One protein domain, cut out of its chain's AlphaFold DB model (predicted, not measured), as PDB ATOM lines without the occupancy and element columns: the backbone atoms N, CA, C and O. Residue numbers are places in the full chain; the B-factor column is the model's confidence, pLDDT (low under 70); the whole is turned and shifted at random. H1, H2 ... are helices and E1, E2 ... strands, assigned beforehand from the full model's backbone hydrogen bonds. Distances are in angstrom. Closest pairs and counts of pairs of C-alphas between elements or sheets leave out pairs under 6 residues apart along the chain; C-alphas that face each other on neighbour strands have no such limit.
ATOM      1  N   VAL A  72     -24.157  40.046  27.682       36.81
ATOM      2  CA  VAL A  72     -24.755  39.769  28.997       36.81
ATOM      3  C   VAL A  72     -25.017  41.104  29.688       36.81
ATOM      4  O   VAL A  72     -24.099  41.813  30.083       36.81
ATOM      5  N   ILE A  73     -26.284  41.476  29.827       35.03
ATOM      6  CA  ILE A  73     -26.667  42.692  30.552       35.03
ATOM      7  C   ILE A  73     -26.833  42.313  32.026       35.03
ATOM      8  O   ILE A  73     -27.608  41.407  32.335       35.03
ATOM      9  N   ILE A  74     -26.111  42.979  32.934       36.56
ATOM     10  CA  ILE A  74     -26.308  42.823  34.383       36.56
ATOM     11  C   ILE A  74     -26.610  44.198  34.985       36.56
ATOM     12  O   ILE A  74     -25.764  45.087  34.980       36.56
ATOM     13  N   ASP A  75     -27.813  44.359  35.534       33.97
ATOM     14  CA  ASP A  75     -28.179  45.525  36.348       33.97
ATOM     15  C   ASP A  75     -27.319  45.609  37.612       33.97
ATOM     16  O   ASP A  75     -27.233  44.633  38.372       33.97
ATOM     17  N   ASP A  76     -26.721  46.783  37.830       32.97
ATOM     18  CA  ASP A  76     -25.918  47.106  39.008       32.97
ATOM     19  C   ASP A  76     -26.829  47.482  40.192       32.97
ATOM     20  O   ASP A  76     -27.778  48.257  40.057       32.97
ATOM     21  N   PHE A  77     -26.543  46.926  41.371       36.72
ATOM     22  CA  PHE A  77     -27.429  46.998  42.542       36.72
ATOM     23  C   PHE A  77     -27.412  48.377  43.227       36.72
ATOM     24  O   PHE A  77     -28.291  48.666  44.034       36.72
ATOM     25  N   GLU A  78     -26.429  49.228  42.921       34.69
ATOM     26  CA  GLU A  78     -26.295  50.555  43.544       34.69
ATOM     27  C   GLU A  78     -26.949  51.687  42.744       34.69
ATOM     28  O   GLU A  78     -27.267  52.724  43.321       34.69
ATOM     29  N   THR A  79     -27.162  51.512  41.437       37.81
ATOM     30  CA  THR A  79     -27.608  52.611  40.556       37.81
ATOM     31  C   THR A  79     -28.932  52.344  39.850       37.81
ATOM     32  O   THR A  79     -29.551  53.290  39.378       37.81
ATOM     33  N   GLY A  80     -29.394  51.087  39.785       33.25
ATOM     34  CA  GLY A  80     -30.590  50.739  39.010       33.25
ATOM     35  C   GLY A  80     -30.415  50.935  37.499       33.25
ATOM     36  O   GLY A  80     -31.398  50.877  36.765       33.25
ATOM     37  N   GLU A  81     -29.182  51.170  37.039       28.80
ATOM     38  CA  GLU A  81     -28.854  51.261  35.623       28.80
ATOM     39  C   GLU A  81     -28.301  49.920  35.109       28.80
ATOM     40  O   GLU A  81     -27.404  49.333  35.739       28.80
ATOM     41  N   PRO A  82     -28.764  49.447  33.936       36.09
ATOM     42  CA  PRO A  82     -28.224  48.255  33.308       36.09
ATOM     43  C   PRO A  82     -26.786  48.523  32.891       36.09
ATOM     44  O   PRO A  82     -26.516  49.245  31.929       36.09
ATOM     45  N   ARG A  83     -25.833  47.905  33.593       34.59
ATOM     46  CA  ARG A  83     -24.445  47.899  33.150       34.59
ATOM     47  C   ARG A  83     -24.242  46.753  32.171       34.59
ATOM     48  O   ARG A  83     -24.510  45.581  32.435       34.59
ATOM     49  N   PHE A  84     -23.732  47.104  30.999       34.06
ATOM     50  CA  PHE A  84     -23.262  46.130  30.030       34.06
ATOM     51  C   PHE A  84     -22.041  45.418  30.616       34.06
ATOM     52  O   PHE A  84     -20.952  45.994  30.668       34.06
ATOM     53  N   ILE A  85     -22.191  44.159  31.030       39.09
ATOM     54  CA  ILE A  85     -21.021  43.293  31.153       39.09
ATOM     55  C   ILE A  85     -20.721  42.877  29.721       39.09
ATOM     56  O   ILE A  85     -21.491  42.156  29.093       39.09
ATOM     57  N   GLY A  86     -19.681  43.492  29.160       42.50
ATOM     58  CA  GLY A  86     -19.390  43.470  27.729       42.50
ATOM     59  C   GLY A  86     -19.444  42.078  27.098       42.50
ATOM     60  O   GLY A  86     -19.376  41.066  27.788       42.50
ATOM     61  N   LYS A  87     -19.546  42.054  25.762       50.81
ATOM     62  CA  LYS A  87     -19.527  40.847  24.918       50.81
ATOM     63  C   LYS A  87     -18.689  39.733  25.548       50.81
ATOM     64  O   LYS A  87     -17.462  39.843  25.625       50.81
ATOM     65  N   THR A  88     -19.351  38.674  26.001       56.69
ATOM     66  CA  THR A  88     -18.655  37.546  26.605       56.69
ATOM     67  C   THR A  88     -18.027  36.756  25.471       56.69
ATOM     68  O   THR A  88     -18.701  36.029  24.744       56.69
ATOM     69  N   ASP A  89     -16.729  36.955  25.276       73.50
ATOM     70  CA  ASP A  89     -15.954  36.219  24.290       73.50
ATOM     71  C   ASP A  89     -15.924  34.734  24.689       73.50
ATOM     72  O   ASP A  89     -15.276  34.334  25.663       73.50
ATOM     73  N   THR A  90     -16.652  33.908  23.935       72.88
ATOM     74  CA  THR A  90     -16.699  32.451  24.116       72.88
ATOM     75  C   THR A  90     -15.299  31.845  24.099       72.88
ATOM     76  O   THR A  90     -15.017  30.910  24.853       72.88
ATOM     77  N   THR A  91     -14.374  32.408  23.317       77.38
ATOM     78  CA  THR A  91     -12.989  31.938  23.275       77.38
ATOM     79  C   THR A  91     -12.252  32.222  24.581       77.38
ATOM     80  O   THR A  91     -11.443  31.391  25.003       77.38
ATOM     81  N   ALA A  92     -12.561  33.329  25.265       76.19
ATOM     82  CA  ALA A  92     -12.000  33.652  26.573       76.19
ATOM     83  C   ALA A  92     -12.519  32.690  27.653       76.19
ATOM     84  O   ALA A  92     -11.707  32.087  28.357       76.19
ATOM     85  N   LEU A  93     -13.837  32.451  27.713       73.56
ATOM     86  CA  LEU A  93     -14.429  31.471  28.640       73.56
ATOM     87  C   LEU A  93     -13.832  30.072  28.445       73.56
ATOM     88  O   LEU A  93     -13.439  29.394  29.398       73.56
ATOM     89  N   LEU A  94     -13.717  29.644  27.188       76.44
ATOM     90  CA  LEU A  94     -13.168  28.339  26.852       76.44
ATOM     91  C   LEU A  94     -11.661  28.225  27.124       76.44
ATOM     92  O   LEU A  94     -11.179  27.127  27.410       76.44
ATOM     93  N   ARG A  95     -10.902  29.320  27.004       79.00
ATOM     94  CA  ARG A  95      -9.474  29.360  27.350       79.00
ATOM     95  C   ARG A  95      -9.293  29.192  28.854       79.00
ATOM     96  O   ARG A  95      -8.497  28.349  29.278       79.00
ATOM     97  N   ASP A  96     -10.079  29.920  29.640       72.31
ATOM     98  CA  ASP A  96     -10.025  29.884  31.102       72.31
ATOM     99  C   ASP A  96     -10.330  28.480  31.641       72.31
ATOM    100  O   ASP A  96      -9.560  27.971  32.463       72.31
ATOM    101  N   LEU A  97     -11.334  27.798  31.071       68.69
ATOM    102  CA  LEU A  97     -11.681  26.399  31.366       68.69
ATOM    103  C   LEU A  97     -10.519  25.408  31.181       68.69
ATOM    104  O   LEU A  97     -10.448  24.406  31.883       68.69
ATOM    105  N   THR A  98      -9.603  25.648  30.240       61.72
ATOM    106  CA  THR A  98      -8.484  24.718  29.969       61.72
ATOM    107  C   THR A  98      -7.222  25.012  30.764       61.72
ATOM    108  O   THR A  98      -6.361  24.148  30.915       61.72
ATOM    109  N   SER A  99      -7.086  26.230  31.279       58.47
ATOM    110  CA  SER A  99      -5.814  26.721  31.808       58.47
ATOM    111  C   SER A  99      -5.461  26.210  33.213       58.47
ATOM    112  O   SER A  99      -4.457  26.646  33.769       58.47
ATOM    113  N   ASN A 100      -6.286  25.355  33.839       48.38
ATOM    114  CA  ASN A 100      -6.254  25.064  35.287       48.38
ATOM    115  C   ASN A 100      -6.316  26.324  36.189       48.38
ATOM    116  O   ASN A 100      -6.383  26.197  37.409       48.38
ATOM    117  N   LYS A 101      -6.379  27.542  35.621       50.78
ATOM    118  CA  LYS A 101      -6.649  28.809  36.317       50.78
ATOM    119  C   LYS A 101      -8.145  29.049  36.514       50.78
ATOM    120  O   LYS A 101      -8.541  30.163  36.836       50.78
ATOM    121  N   ILE A 102      -8.953  27.996  36.380       49.25
ATOM    122  CA  ILE A 102     -10.392  27.936  36.674       49.25
ATOM    123  C   ILE A 102     -10.714  28.586  38.040       49.25
ATOM    124  O   ILE A 102     -11.773  29.167  38.227       49.25
ATOM    125  N   TYR A 103      -9.748  28.613  38.961       45.56
ATOM    126  CA  TYR A 103      -9.885  29.218  40.285       45.56
ATOM    127  C   TYR A 103      -9.545  30.720  40.389       45.56
ATOM    128  O   TYR A 103      -9.640  31.269  41.483       45.56
ATOM    129  N   ARG A 104      -9.085  31.393  39.319       40.75
ATOM    130  CA  ARG A 104      -8.543  32.771  39.397       40.75
ATOM    131  C   ARG A 104      -8.731  33.619  38.126       40.75
ATOM    132  O   ARG A 104      -7.854  34.428  37.828       40.75
ATOM    133  N   SER A 105      -9.800  33.450  37.341       36.25
ATOM    134  CA  SER A 105     -10.033  34.383  36.221       36.25
ATOM    135  C   SER A 105     -10.566  35.731  36.738       36.25
ATOM    136  O   SER A 105     -11.617  35.749  37.376       36.25
ATOM    137  N   PRO A 106      -9.882  36.862  36.470       36.59
ATOM    138  CA  PRO A 106     -10.258  38.185  36.965       36.59
ATOM    139  C   PRO A 106     -11.425  38.853  36.215       36.59
ATOM    140  O   PRO A 106     -11.768  39.992  36.525       36.59
ATOM    141  N   ARG A 107     -12.010  38.190  35.203       41.28
ATOM    142  CA  ARG A 107     -12.991  38.799  34.280       41.28
ATOM    143  C   ARG A 107     -14.459  38.488  34.573       41.28
ATOM    144  O   ARG A 107     -15.320  39.198  34.069       41.28
ATOM    145  N   VAL A 108     -14.757  37.493  35.406       42.38
ATOM    146  CA  VAL A 108     -15.997  37.540  36.200       42.38
ATOM    147  C   VAL A 108     -15.655  38.503  37.326       42.38
ATOM    148  O   VAL A 108     -14.628  38.233  37.946       42.38
ATOM    149  N   PRO A 109     -16.382  39.620  37.550       42.12
ATOM    150  CA  PRO A 109     -16.012  40.617  38.549       42.12
ATOM    151  C   PRO A 109     -15.643  39.895  39.832       42.12
ATOM    152  O   PRO A 109     -16.476  39.282  40.499       42.12
ATOM    153  N   VAL A 110     -14.336  39.867  40.079       40.25
ATOM    154  CA  VAL A 110     -13.767  39.165  41.204       40.25
ATOM    155  C   VAL A 110     -14.278  39.931  42.402       40.25
ATOM    156  O   VAL A 110     -13.821  41.033  42.705       40.25
ATOM    157  N   LEU A 111     -15.246  39.321  43.079       43.75
ATOM    158  CA  LEU A 111     -15.516  39.461  44.503       43.75
ATOM    159  C   LEU A 111     -14.234  39.080  45.273       43.75
ATOM    160  O   LEU A 111     -14.189  38.119  46.029       43.75
ATOM    161  N   GLY A 112     -13.143  39.811  45.029       37.91
ATOM    162  CA  GLY A 112     -11.813  39.607  45.602       37.91
ATOM    163  C   GLY A 112     -11.706  40.124  47.025       37.91
ATOM    164  O   GLY A 112     -10.650  40.029  47.642       37.91
ATOM    165  N   LYS A 113     -12.803  40.657  47.567       50.97
ATOM    166  CA  LYS A 113     -12.953  40.792  49.007       50.97
ATOM    167  C   LYS A 113     -13.374  39.426  49.520       50.97
ATOM    168  O   LYS A 113     -14.466  38.965  49.196       50.97
ATOM    169  N   ALA A 114     -12.495  38.796  50.302       57.06
ATOM    170  CA  ALA A 114     -12.858  37.638  51.103       57.06
ATOM    171  C   ALA A 114     -14.209  37.931  51.764       57.06
ATOM    172  O   ALA A 114     -14.356  38.947  52.450       57.06
ATOM    173  N   ILE A 115     -15.206  37.095  51.475       64.25
ATOM    174  CA  ILE A 115     -16.546  37.255  52.029       64.25
ATOM    175  C   ILE A 115     -16.374  37.253  53.534       64.25
ATOM    176  O   ILE A 115     -15.839  36.305  54.112       64.25
ATOM    177  N   THR A 116     -16.794  38.331  54.176       76.75
ATOM    178  CA  THR A 116     -16.735  38.364  55.632       76.75
ATOM    179  C   THR A 116     -17.667  37.279  56.167       76.75
ATOM    180  O   THR A 116     -18.774  37.098  55.652       76.75
ATOM    181  N   THR A 117     -17.281  36.584  57.237       77.81
ATOM    182  CA  THR A 117     -18.154  35.613  57.924       77.81
ATOM    183  C   THR A 117     -19.534  36.214  58.224       77.81
ATOM    184  O   THR A 117     -20.553  35.534  58.154       77.81
ATOM    185  N   LYS A 118     -19.594  37.532  58.458       81.38
ATOM    186  CA  LYS A 118     -20.831  38.300  58.633       81.38
ATOM    187  C   LYS A 118     -21.736  38.303  57.393       81.38
ATOM    188  O   LYS A 118     -22.944  38.137  57.535       81.38
ATOM    189  N   GLN A 119     -21.187  38.491  56.191       77.31
ATOM    190  CA  GLN A 119     -21.952  38.414  54.938       77.31
ATOM    191  C   GLN A 119     -22.453  36.994  54.681       77.31
ATOM    192  O   GLN A 119     -23.625  36.822  54.350       77.31
ATOM    193  N   TYR A 120     -21.605  35.989  54.912       79.00
ATOM    194  CA  TYR A 120     -22.001  34.586  54.801       79.00
ATOM    195  C   TYR A 120     -23.174  34.270  55.742       79.00
ATOM    196  O   TYR A 120     -24.233  33.839  55.286       79.00
ATOM    197  N   ASN A 121     -23.041  34.600  57.030       83.31
ATOM    198  CA  ASN A 121     -24.076  34.356  58.038       83.31
ATOM    199  C   ASN A 121     -25.376  35.124  57.760       83.31
ATOM    200  O   ASN A 121     -26.454  34.653  58.112       83.31
ATOM    201  N   ARG A 122     -25.306  36.297  57.115       83.00
ATOM    202  CA  ARG A 122     -26.505  37.062  56.742       83.00
ATOM    203  C   ARG A 122     -27.325  36.351  55.669       83.00
ATOM    204  O   ARG A 122     -28.544  36.393  55.755       83.00
ATOM    205  N   VAL A 123     -26.683  35.723  54.684       80.81
ATOM    206  CA  VAL A 123     -27.375  35.022  53.583       80.81
ATOM    207  C   VAL A 123     -27.827  33.615  54.000       80.81
ATOM    208  O   VAL A 123     -28.787  33.094  53.447       80.81
ATOM    209  N   HIS A 124     -27.196  33.030  55.020       85.50
ATOM    210  CA  HIS A 124     -27.491  31.679  55.515       85.50
ATOM    211  C   HIS A 124     -28.495  31.632  56.675       85.50
ATOM    212  O   HIS A 124     -28.578  30.629  57.382       85.50
ATOM    213  N   LYS A 125     -29.277  32.696  56.896       90.56
ATOM    214  CA  LYS A 125     -30.395  32.617  57.845       90.56
ATOM    215  C   LYS A 125     -31.460  31.645  57.311       90.56
ATOM    216  O   LYS A 125     -31.787  31.748  56.127       90.56
ATOM    217  N   PRO A 126     -32.046  30.767  58.146       91.88
ATOM    218  CA  PRO A 126     -33.043  29.785  57.705       91.88
ATOM    219  C   PRO A 126     -34.200  30.395  56.901       91.88
ATOM    220  O   PRO A 126     -34.489  29.927  55.809       91.88
ATOM    221  N   GLU A 127     -34.765  31.510  57.366       93.44
ATOM    222  CA  GLU A 127     -35.863  32.233  56.697       93.44
ATOM    223  C   GLU A 127     -35.489  32.722  55.283       93.44
ATOM    224  O   GLU A 127     -36.293  32.721  54.351       93.44
ATOM    225  N   ILE A 128     -34.237  33.151  55.111       90.88
ATOM    226  CA  ILE A 128     -33.712  33.657  53.839       90.88
ATOM    227  C   ILE A 128     -33.508  32.497  52.859       90.88
ATOM    228  O   ILE A 128     -33.795  32.642  51.669       90.88
ATOM    229  N   LEU A 129     -33.049  31.352  53.368       91.25
ATOM    230  CA  LEU A 129     -32.876  30.111  52.618       91.25
ATOM    231  C   LEU A 129     -34.220  29.490  52.209       91.25
ATOM    232  O   LEU A 129     -34.351  29.026  51.080       91.25
ATOM    233  N   GLU A 130     -35.225  29.532  53.080       94.25
ATOM    234  CA  GLU A 130     -36.586  29.081  52.773       94.25
ATOM    235  C   GLU A 130     -37.212  29.931  51.662       94.25
ATOM    236  O   GLU A 130     -37.643  29.399  50.640       94.25
ATOM    237  N   ARG A 131     -37.101  31.261  51.765       95.00
ATOM    238  CA  ARG A 131     -37.537  32.170  50.696       95.00
ATOM    239  C   ARG A 131     -36.806  31.912  49.374       95.00
ATOM    240  O   ARG A 131     -37.420  31.994  48.313       95.00
ATOM    241  N   ALA A 132     -35.504  31.614  49.406       94.56
ATOM    242  CA  ALA A 132     -34.754  31.271  48.195       94.56
ATOM    243  C   ALA A 132     -35.306  29.998  47.537       94.56
ATOM    244  O   ALA A 132     -35.513  29.972  46.324       94.56
ATOM    245  N   ARG A 133     -35.598  28.974  48.347       95.81
ATOM    246  CA  ARG A 133     -36.172  27.702  47.903       95.81
ATOM    247  C   ARG A 133     -37.534  27.885  47.239       95.81
ATOM    248  O   ARG A 133     -37.766  27.330  46.168       95.81
ATOM    249  N   ASP A 134     -38.415  28.675  47.842       96.81
ATOM    250  CA  ASP A 134     -39.750  28.912  47.285       96.81
ATOM    251  C   ASP A 134     -39.688  29.698  45.976       96.81
ATOM    252  O   ASP A 134     -40.402  29.375  45.027       96.81
ATOM    253  N   ARG A 135     -38.760  30.655  45.862       97.00
ATOM    254  CA  ARG A 135     -38.528  31.371  44.600       97.00
ATOM    255  C   ARG A 135     -37.966  30.475  43.496       97.00
ATOM    256  O   ARG A 135     -38.281  30.714  42.334       97.00
ATOM    257  N   ILE A 136     -37.163  29.461  43.828       97.12
ATOM    258  CA  ILE A 136     -36.721  28.458  42.843       97.12
ATOM    259  C   ILE A 136     -37.904  27.626  42.364       97.12
ATOM    260  O   ILE A 136     -38.085  27.481  41.161       97.12
ATOM    261  N   LYS A 137     -38.734  27.112  43.280       97.31
ATOM    262  CA  LYS A 137     -39.944  26.368  42.889       97.31
ATOM    263  C   LYS A 137     -40.829  27.216  41.980       97.31
ATOM    264  O   LYS A 137     -41.250  26.758  40.928       97.31
ATOM    265  N   GLN A 138     -41.037  28.478  42.354       97.06
ATOM    266  CA  GLN A 138     -41.792  29.424  41.545       97.06
ATOM    267  C   GLN A 138     -41.171  29.617  40.154       97.06
ATOM    268  O   GLN A 138     -41.904  29.632  39.170       97.06
ATOM    269  N   SER A 139     -39.844  29.763  40.042       97.44
ATOM    270  CA  SER A 139     -39.212  29.926  38.729       97.44
ATOM    271  C   SER A 139     -39.394  28.685  37.856       97.44
ATOM    272  O   SER A 139     -39.726  28.831  36.683       97.44
ATOM    273  N   VAL A 140     -39.242  27.485  38.420       97.06
ATOM    274  CA  VAL A 140     -39.458  26.221  37.700       97.06
ATOM    275  C   VAL A 140     -40.909  26.087  37.234       97.06
ATOM    276  O   VAL A 140     -41.120  25.746  36.077       97.06
ATOM    277  N   ASN A 141     -41.897  26.459  38.055       97.62
ATOM    278  CA  ASN A 141     -43.302  26.453  37.631       97.62
ATOM    279  C   ASN A 141     -43.531  27.350  36.402       97.62
ATOM    280  O   ASN A 141     -44.171  26.928  35.446       97.62
ATOM    281  N   TYR A 142     -42.944  28.554  36.366       97.50
ATOM    282  CA  TYR A 142     -43.046  29.424  35.186       97.50
ATOM    283  C   TYR A 142     -42.373  28.835  33.942       97.50
ATOM    284  O   TYR A 142     -42.830  29.080  32.828       97.50
ATOM    285  N   LEU A 143     -41.297  28.061  34.113       96.69
ATOM    286  CA  LEU A 143     -40.682  27.336  33.003       96.69
ATOM    287  C   LEU A 143     -41.628  26.253  32.461       96.69
ATOM    288  O   LEU A 143     -41.758  26.120  31.247       96.69
ATOM    289  N   GLU A 144     -42.304  25.515  33.341       95.81
ATOM    290  CA  GLU A 144     -43.292  24.491  32.969       95.81
ATOM    291  C   GLU A 144     -44.537  25.093  32.295       95.81
ATOM    292  O   GLU A 144     -45.065  24.517  31.346       95.81
ATOM    293  N   GLU A 145     -44.960  26.285  32.720       97.25
ATOM    294  CA  GLU A 145     -46.036  27.069  32.093       97.25
ATOM    295  C   GLU A 145     -45.624  27.704  30.748       97.25
ATOM    296  O   GLU A 145     -46.469  28.225  30.018       97.25
ATOM    297  N   GLY A 146     -44.333  27.672  30.401       95.88
ATOM    298  CA  GLY A 146     -43.787  28.269  29.180       95.88
ATOM    299  C   GLY A 146     -43.507  29.775  29.264       95.88
ATOM    300  O   GLY A 146     -43.091  30.372  28.265       95.88
ATOM    301  N   ASP A 147     -43.660  30.409  30.434       97.62
ATOM    302  CA  ASP A 147     -43.254  31.802  30.664       97.62
ATOM    303  C   ASP A 147     -41.739  31.905  30.919       97.62
ATOM    304  O   ASP A 147     -41.233  32.209  32.010       97.62
ATOM    305  N   ASN A 148     -40.988  31.677  29.840       96.75
ATOM    306  CA  ASN A 148     -39.528  31.690  29.837       96.75
ATOM    307  C   ASN A 148     -38.952  33.026  30.332       96.75
ATOM    308  O   ASN A 148     -37.899  33.058  30.971       96.75
ATOM    309  N   LYS A 149     -39.635  34.149  30.066       96.62
ATOM    310  CA  LYS A 149     -39.154  35.483  30.453       96.62
ATOM    311  C   LYS A 149     -39.195  35.655  31.970       96.62
ATOM    312  O   LYS A 149     -38.233  36.171  32.553       96.62
ATOM    313  N   VAL A 150     -40.281  35.227  32.613       96.50
ATOM    314  CA  VAL A 150     -40.403  35.287  34.074       96.50
ATOM    315  C   VAL A 150     -39.453  34.291  34.739       96.50
ATOM    316  O   VAL A 150     -38.748  34.690  35.674       96.50
ATOM    317  N   PHE A 151     -39.334  33.065  34.212       97.50
ATOM    318  CA  PHE A 151     -38.347  32.079  34.672       97.50
ATOM    319  C   PHE A 151     -36.917  32.646  34.680       97.50
ATOM    320  O   PHE A 151     -36.231  32.584  35.709       97.50
ATOM    321  N   ILE A 152     -36.478  33.249  33.565       96.50
ATOM    322  CA  ILE A 152     -35.129  33.820  33.447       96.50
ATOM    323  C   ILE A 152     -34.923  34.924  34.487       96.50
ATOM    324  O   ILE A 152     -33.934  34.913  35.226       96.50
ATOM    325  N   ARG A 153     -35.878  35.859  34.583       96.44
ATOM    326  CA  ARG A 153     -35.804  37.006  35.496       96.44
ATOM    327  C   ARG A 153     -35.704  36.570  36.959       96.44
ATOM    328  O   ARG A 153     -34.870  37.100  37.696       96.44
ATOM    329  N   ILE A 154     -36.539  35.620  37.389       97.00
ATOM    330  CA  ILE A 154     -36.525  35.127  38.772       97.00
ATOM    331  C   ILE A 154     -35.209  34.395  39.055       97.00
ATOM    332  O   ILE A 154     -34.563  34.685  40.062       97.00
ATOM    333  N   SER A 155     -34.758  33.525  38.152       97.38
ATOM    334  CA  SER A 155     -33.518  32.761  38.337       97.38
ATOM    335  C   SER A 155     -32.284  33.669  38.418       97.38
ATOM    336  O   SER A 155     -31.452  33.513  39.311       97.38
ATOM    337  N   GLN A 156     -32.198  34.698  37.571       96.00
ATOM    338  CA  GLN A 156     -31.139  35.713  37.653       96.00
ATOM    339  C   GLN A 156     -31.206  36.526  38.953       96.00
ATOM    340  O   GLN A 156     -30.168  36.872  39.523       96.00
ATOM    341  N   ALA A 157     -32.406  36.845  39.448       95.25
ATOM    342  CA  ALA A 157     -32.561  37.508  40.741       95.25
ATOM    343  C   ALA A 157     -32.063  36.623  41.897       95.25
ATOM    344  O   ALA A 157     -31.380  37.130  42.787       95.25
ATOM    345  N   ILE A 158     -32.326  35.312  41.854       95.56
ATOM    346  CA  ILE A 158     -31.838  34.353  42.856       95.56
ATOM    347  C   ILE A 158     -30.306  34.275  42.829       95.56
ATOM    348  O   ILE A 158     -29.671  34.423  43.871       95.56
ATOM    349  N   ILE A 159     -29.694  34.129  41.649       95.19
ATOM    350  CA  ILE A 159     -28.227  34.068  41.510       95.19
ATOM    351  C   ILE A 159     -27.561  35.330  42.068       95.19
ATOM    352  O   ILE A 159     -26.525  35.246  42.726       95.19
ATOM    353  N   ARG A 160     -28.156  36.506  41.836       90.94
ATOM    354  CA  ARG A 160     -27.637  37.776  42.363       90.94
ATOM    355  C   ARG A 160     -27.794  37.878  43.878       90.94
ATOM    356  O   ARG A 160     -26.833  38.199  44.571       90.94
ATOM    357  N   GLN A 161     -28.987  37.596  44.397       91.50
ATOM    358  CA  GLN A 161     -29.310  37.793  45.813       91.50
ATOM    359  C   GLN A 161     -28.656  36.749  46.729       91.50
ATOM    360  O   GLN A 161     -28.300  37.061  47.865       91.50
ATOM    361  N   TYR A 162     -28.475  35.524  46.235       91.50
ATOM    362  CA  TYR A 162     -28.006  34.382  47.017       91.50
ATOM    363  C   TYR A 162     -26.696  33.803  46.480       91.50
ATOM    364  O   TYR A 162     -26.454  32.614  46.618       91.50
ATOM    365  N   HIS A 163     -25.839  34.635  45.888       88.31
ATOM    366  CA  HIS A 163     -24.664  34.249  45.094       88.31
ATOM    367  C   HIS A 163     -23.745  33.159  45.685       88.31
ATOM    368  O   HIS A 163     -23.090  32.454  44.926       88.31
ATOM    369  N   PHE A 164     -23.681  33.009  47.011       86.81
ATOM    370  CA  PHE A 164     -22.837  32.014  47.694       86.81
ATOM    371  C   PHE A 164     -23.610  30.831  48.292       86.81
ATOM    372  O   PHE A 164     -23.024  30.034  49.018       86.81
ATOM    373  N   SER A 165     -24.915  30.733  48.042       91.31
ATOM    374  CA  SER A 165     -25.746  29.629  48.518       91.31
ATOM    375  C   SER A 165     -25.887  28.541  47.453       91.31
ATOM    376  O   SER A 165     -25.761  28.794  46.252       91.31
ATOM    377  N   GLU A 166     -26.239  27.334  47.890       92.56
ATOM    378  CA  GLU A 166     -26.563  26.226  46.988       92.56
ATOM    379  C   GLU A 166     -27.766  26.538  46.077       92.56
ATOM    380  O   GLU A 166     -27.808  26.084  44.939       92.56
ATOM    381  N   TYR A 167     -28.679  27.410  46.515       95.19
ATOM    382  CA  TYR A 167     -29.814  27.874  45.714       95.19
ATOM    383  C   TYR A 167     -29.392  28.738  44.516       95.19
ATOM    384  O   TYR A 167     -30.020  28.681  43.461       95.19
ATOM    385  N   ALA A 168     -28.306  29.514  44.622       95.44
ATOM    386  CA  ALA A 168     -27.756  30.190  43.446       95.44
ATOM    387  C   ALA A 168     -27.135  29.197  42.456       95.44
ATOM    388  O   ALA A 168     -27.254  29.399  41.248       95.44
ATOM    389  N   ALA A 169     -26.512  28.119  42.946       95.81
ATOM    390  CA  ALA A 169     -26.011  27.050  42.085       95.81
ATOM    391  C   ALA A 169     -27.159  26.323  41.363       95.81
ATOM    392  O   ALA A 169     -27.066  26.108  40.158       95.81
ATOM    393  N   GLU A 170     -28.256  26.028  42.067       97.12
ATOM    394  CA  GLU A 170     -29.474  25.428  41.504       97.12
ATOM    395  C   GLU A 170     -30.124  26.323  40.442       97.12
ATOM    396  O   GLU A 170     -30.347  25.892  39.312       97.12
ATOM    397  N   ALA A 171     -30.357  27.601  40.758       97.50
ATOM    398  CA  ALA A 171     -30.935  28.550  39.807       97.50
ATOM    399  C   ALA A 171     -30.045  28.736  38.565       97.50
ATOM    400  O   ALA A 171     -30.548  28.794  37.441       97.50
ATOM    401  N   ALA A 172     -28.719  28.789  38.744       97.62
ATOM    402  CA  ALA A 172     -27.777  28.823  37.628       97.62
ATOM    403  C   ALA A 172     -27.806  27.529  36.811       97.62
ATOM    404  O   ALA A 172     -27.690  27.586  35.589       97.62
ATOM    405  N   PHE A 173     -27.980  26.376  37.457       97.75
ATOM    406  CA  PHE A 173     -28.051  25.092  36.772       97.75
ATOM    407  C   PHE A 173     -29.304  25.012  35.896       97.75
ATOM    408  O   PHE A 173     -29.196  24.661  34.722       97.75
ATOM    409  N   ASN A 174     -30.457  25.430  36.427       97.38
ATOM    410  CA  ASN A 174     -31.719  25.470  35.687       97.38
ATOM    411  C   ASN A 174     -31.639  26.436  34.495       97.38
ATOM    412  O   ASN A 174     -32.038  26.078  33.386       97.38
ATOM    413  N   LEU A 175     -31.061  27.633  34.679       97.50
ATOM    414  CA  LEU A 175     -30.797  28.557  33.567       97.50
ATOM    415  C   LEU A 175     -29.874  27.940  32.518       97.50
ATOM    416  O   LEU A 175     -30.141  28.061  31.327       97.50
ATOM    417  N   ALA A 176     -28.795  27.281  32.946       97.56
ATOM    418  CA  ALA A 176     -27.863  26.645  32.026       97.56
ATOM    419  C   ALA A 176     -28.572  25.588  31.169       97.56
ATOM    420  O   ALA A 176     -28.417  25.610  29.953       97.56
ATOM    421  N   GLN A 177     -29.405  24.739  31.783       96.94
ATOM    422  CA  GLN A 177     -30.202  23.730  31.077       96.94
ATOM    423  C   GLN A 177     -31.193  24.349  30.092       96.94
ATOM    424  O   GLN A 177     -31.295  23.885  28.961       96.94
ATOM    425  N   PHE A 178     -31.887  25.415  30.494       96.56
ATOM    426  CA  PHE A 178     -32.768  26.153  29.594       96.56
ATOM    427  C   PHE A 178     -32.008  26.712  28.381       96.56
ATOM    428  O   PHE A 178     -32.489  26.650  27.251       96.56
ATOM    429  N   TYR A 179     -30.802  27.237  28.595       97.12
ATOM    430  CA  TYR A 179     -29.985  27.777  27.516       97.12
ATOM    431  C   TYR A 179     -29.261  26.709  26.686       97.12
ATOM    432  O   TYR A 179     -28.867  27.031  25.569       97.12
ATOM    433  N   GLU A 180     -29.110  25.456  27.144       95.44
ATOM    434  CA  GLU A 180     -28.422  24.395  26.376       95.44
ATOM    435  C   GLU A 180     -29.010  24.228  24.964       95.44
ATOM    436  O   GLU A 180     -28.269  23.959  24.018       95.44
ATOM    437  N   SER A 181     -30.325  24.407  24.819       91.12
ATOM    438  CA  SER A 181     -31.036  24.306  23.537       91.12
ATOM    439  C   SER A 181     -31.169  25.635  22.788       91.12
ATOM    440  O   SER A 181     -31.469  25.619  21.597       91.12
ATOM    441  N   ASN A 182     -30.950  26.768  23.459       92.19
ATOM    442  CA  ASN A 182     -31.307  28.099  22.951       92.19
ATOM    443  C   ASN A 182     -30.087  28.991  22.682       92.19
ATOM    444  O   ASN A 182     -30.006  29.650  21.649       92.19
ATOM    445  N   ASP A 183     -29.129  29.018  23.608       95.38
ATOM    446  CA  ASP A 183     -27.928  29.846  23.532       95.38
ATOM    447  C   ASP A 183     -26.755  29.157  24.244       95.38
ATOM    448  O   ASP A 183     -26.580  29.237  25.464       95.38
ATOM    449  N   PHE A 184     -25.893  28.520  23.447       92.50
ATOM    450  CA  PHE A 184     -24.679  27.850  23.922       92.50
ATOM    451  C   PHE A 184     -23.795  28.752  24.800       92.50
ATOM    452  O   PHE A 184     -23.181  28.276  25.755       92.50
ATOM    453  N   THR A 185     -23.717  30.053  24.498       92.06
ATOM    454  CA  THR A 185     -22.850  30.986  25.230       92.06
ATOM    455  C   THR A 185     -23.381  31.232  26.635       92.06
ATOM    456  O   THR A 185     -22.607  31.228  27.596       92.06
ATOM    457  N   GLN A 186     -24.697  31.400  26.771       94.56
ATOM    458  CA  GLN A 186     -25.346  31.585  28.070       94.56
ATOM    459  C   GLN A 186     -25.294  30.300  28.903       94.56
ATOM    460  O   GLN A 186     -24.959  30.348  30.089       94.56
ATOM    461  N   ALA A 187     -25.525  29.139  28.282       96.38
ATOM    462  CA  ALA A 187     -25.381  27.846  28.951       96.38
ATOM    463  C   ALA A 187     -23.954  27.642  29.484       96.38
ATOM    464  O   ALA A 187     -23.752  27.319  30.659       96.38
ATOM    465  N   LEU A 188     -22.949  27.914  28.640       94.00
ATOM    466  CA  LEU A 188     -21.535  27.873  29.008       94.00
ATOM    467  C   LEU A 188     -21.235  28.792  30.198       94.00
ATOM    468  O   LEU A 188     -20.591  28.355  31.152       94.00
ATOM    469  N   TYR A 189     -21.706  30.041  30.159       94.00
ATOM    470  CA  TYR A 189     -21.500  31.014  31.231       94.00
ATOM    471  C   TYR A 189     -22.017  30.498  32.581       94.00
ATOM    472  O   TYR A 189     -21.279  30.502  33.570       94.00
ATOM    473  N   HIS A 190     -23.252  29.994  32.621       95.88
ATOM    474  CA  HIS A 190     -23.864  29.524  33.862       95.88
ATOM    475  C   HIS A 190     -23.227  28.233  34.397       95.88
ATOM    476  O   HIS A 190     -23.007  28.124  35.604       95.88
ATOM    477  N   TYR A 191     -22.833  27.289  33.535       96.44
ATOM    478  CA  TYR A 191     -22.085  26.114  33.999       96.44
ATOM    479  C   TYR A 191     -20.708  26.477  34.557       96.44
ATOM    480  O   TYR A 191     -20.324  25.977  35.615       96.44
ATOM    481  N   VAL A 192     -19.978  27.376  33.891       93.56
ATOM    482  CA  VAL A 192     -18.680  27.875  34.377       93.56
ATOM    483  C   VAL A 192     -18.839  28.578  35.727       93.56
ATOM    484  O   VAL A 192     -18.031  28.355  36.628       93.56
ATOM    485  N   TYR A 193     -19.896  29.379  35.893       93.38
ATOM    486  CA  TYR A 193     -20.223  30.026  37.164       93.38
ATOM    487  C   TYR A 193     -20.345  29.011  38.313       93.38
ATOM    488  O   TYR A 193     -19.681  29.172  39.338       93.38
ATOM    489  N   ILE A 194     -21.111  27.929  38.126       95.00
ATOM    490  CA  ILE A 194     -21.278  26.878  39.146       95.00
ATOM    491  C   ILE A 194     -19.937  26.204  39.457       95.00
ATOM    492  O   ILE A 194     -19.575  26.055  40.621       95.00
ATOM    493  N   ILE A 195     -19.177  25.821  38.425       93.19
ATOM    494  CA  ILE A 195     -17.904  25.102  38.585       93.19
ATOM    495  C   ILE A 195     -16.891  25.923  39.394       93.19
ATOM    496  O   ILE A 195     -16.167  25.354  40.218       93.19
ATOM    497  N   ASN A 196     -16.854  27.239  39.163       88.69
ATOM    498  CA  ASN A 196     -15.845  28.133  39.729       88.69
ATOM    499  C   ASN A 196     -16.227  28.662  41.112       88.69
ATOM    500  O   ASN A 196     -15.377  28.713  42.000       88.69
ATOM    501  N   ILE A 197     -17.480  29.086  41.286       88.56
ATOM    502  CA  ILE A 197     -17.940  29.751  42.513       88.56
ATOM    503  C   ILE A 197     -18.445  28.729  43.534       88.56
ATOM    504  O   ILE A 197     -18.197  28.871  44.729       88.56
ATOM    505  N   HIS A 198     -19.086  27.655  43.068       87.81
ATOM    506  CA  HIS A 198     -19.783  26.678  43.907       87.81
ATOM    507  C   HIS A 198     -19.061  25.332  43.938       87.81
ATOM    508  O   HIS A 198     -19.655  24.274  43.732       87.81
ATOM    509  N   ALA A 199     -17.756  25.359  44.222       86.25
ATOM    510  CA  ALA A 199     -16.881  24.193  44.095       86.25
ATOM    511  C   ALA A 199     -17.206  23.005  45.027       86.25
ATOM    512  O   ALA A 199     -16.663  21.922  44.838       86.25
TER     513      ALA A 199
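Overview. This is residues 72 to 199 of the 368 residues of an uncharacterized protein of Spirochaetes bacterium (UniProt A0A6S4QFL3). Four helices, H3 to H6, run back and forth side by side, each against the one before it; H3, H4 and H5 form an up-and-down bundle, and H6 packs on H5, away from H3 and H4. The short helix H1 packs on H6, the strand hairpin of E1 and E2 lies off to one side of this body, and the long unnamed stretch of residues 99 to 116 leads from H1 over to H2, which touches no helix. The printed part has 128 residues, with two named strands and then six named helices along the chain, E1 E2 H1 H2 H3 H4 H5 H6; the strands make one antiparallel sheet of order E1 - E2, and the class is mostly helix. The whole is compact, with a radius of gyration of the C-alphas of 15.0 A, and spans 38 by 38 by 30 A.

Arrangement. Begin at the first printed residue, where E1, residues 72 to 75, and E2, residues 82 to 88, form a hairpin. They are antiparallel at 158 degrees; look for N 74 and O 83 at 3.1 A and N 85 and O 72 at 3.2 A, both within hydrogen-bond range. Go on to H1, residues 90 to 98, which touches H6, residues 184 to 197; their closest C-alphas, those of Thr 90 and Thr 185, are 6.4 A apart. These two run the same way at a steep tilt of 36 degrees, only just past shallow. E1 is only just apart from H6, the closest C-alphas being 8.3 A from each other. Next come H2, residues 117 to 123, and H3, residues 126 to 144, close but not clearly touching: the closest C-alphas, of Val 123 and Leu 129, are 7.4 A apart. H3 and H4, residues 148 to 161, touch as a helical hairpin, opposite ways at a shallow tilt of 20 degrees, closest at the C-alphas of Ser 139 and Phe 151, 4.7 A. H4 and H5, residues 166 to 180, form the next helical hairpin: they touch, closest at the C-alphas of Ile 159 and Ala 168, 4.4 A, opposite ways at a shallow tilt of 33 degrees, only just short of steep. H5 is the hub, touching H3, H4 and H6. It touches H3 with residues 167 to 171 alone, and H3 touches H5 with residues 129 to 136 alone, the closest C-alphas being those of Ala 132 and Tyr 167, 6.5 A apart. H5 and H6, another helical hairpin, touch at a shallow tilt of 21 degrees, opposite ways, closest at the C-alphas of Ala 176 and Ala 187, 4.1 A. Every O i to N i+4 pair is within hydrogen-bond range in H2, H3, H4, H5 and H6; in H1 it is 4 of 5.

Along the chain. Find C-alpha 72 at (-24.755, 39.769, 28.997), where E1 begins; E2 follows and measures 15.8 A from first to last C-alpha. Past the short helices H1 and H2, find C-alpha 126 at (-33.043, 29.785, 57.705); from there H3, the longest helix, runs 27.3 A to C-alpha 144. H4 measures 19.9 A, H5 20.8 A and H6 19.9 A, and H6 ends at C-alpha 197 at (-17.940, 29.751, 42.513).

Size, cuts and confidence. The two C-alphas farthest apart, those of Thr 91 and Glu 127, are 40.5 A from each other. The printed part has no cut. The link from H1 to H2 is long, with 18 residues; that from E1 to E2 is short, and the others are tight. The mean pLDDT of the printed part is 78.0, and it is under 70 in residues 72 to 88 and 97 to 115, where the model's confidence is low.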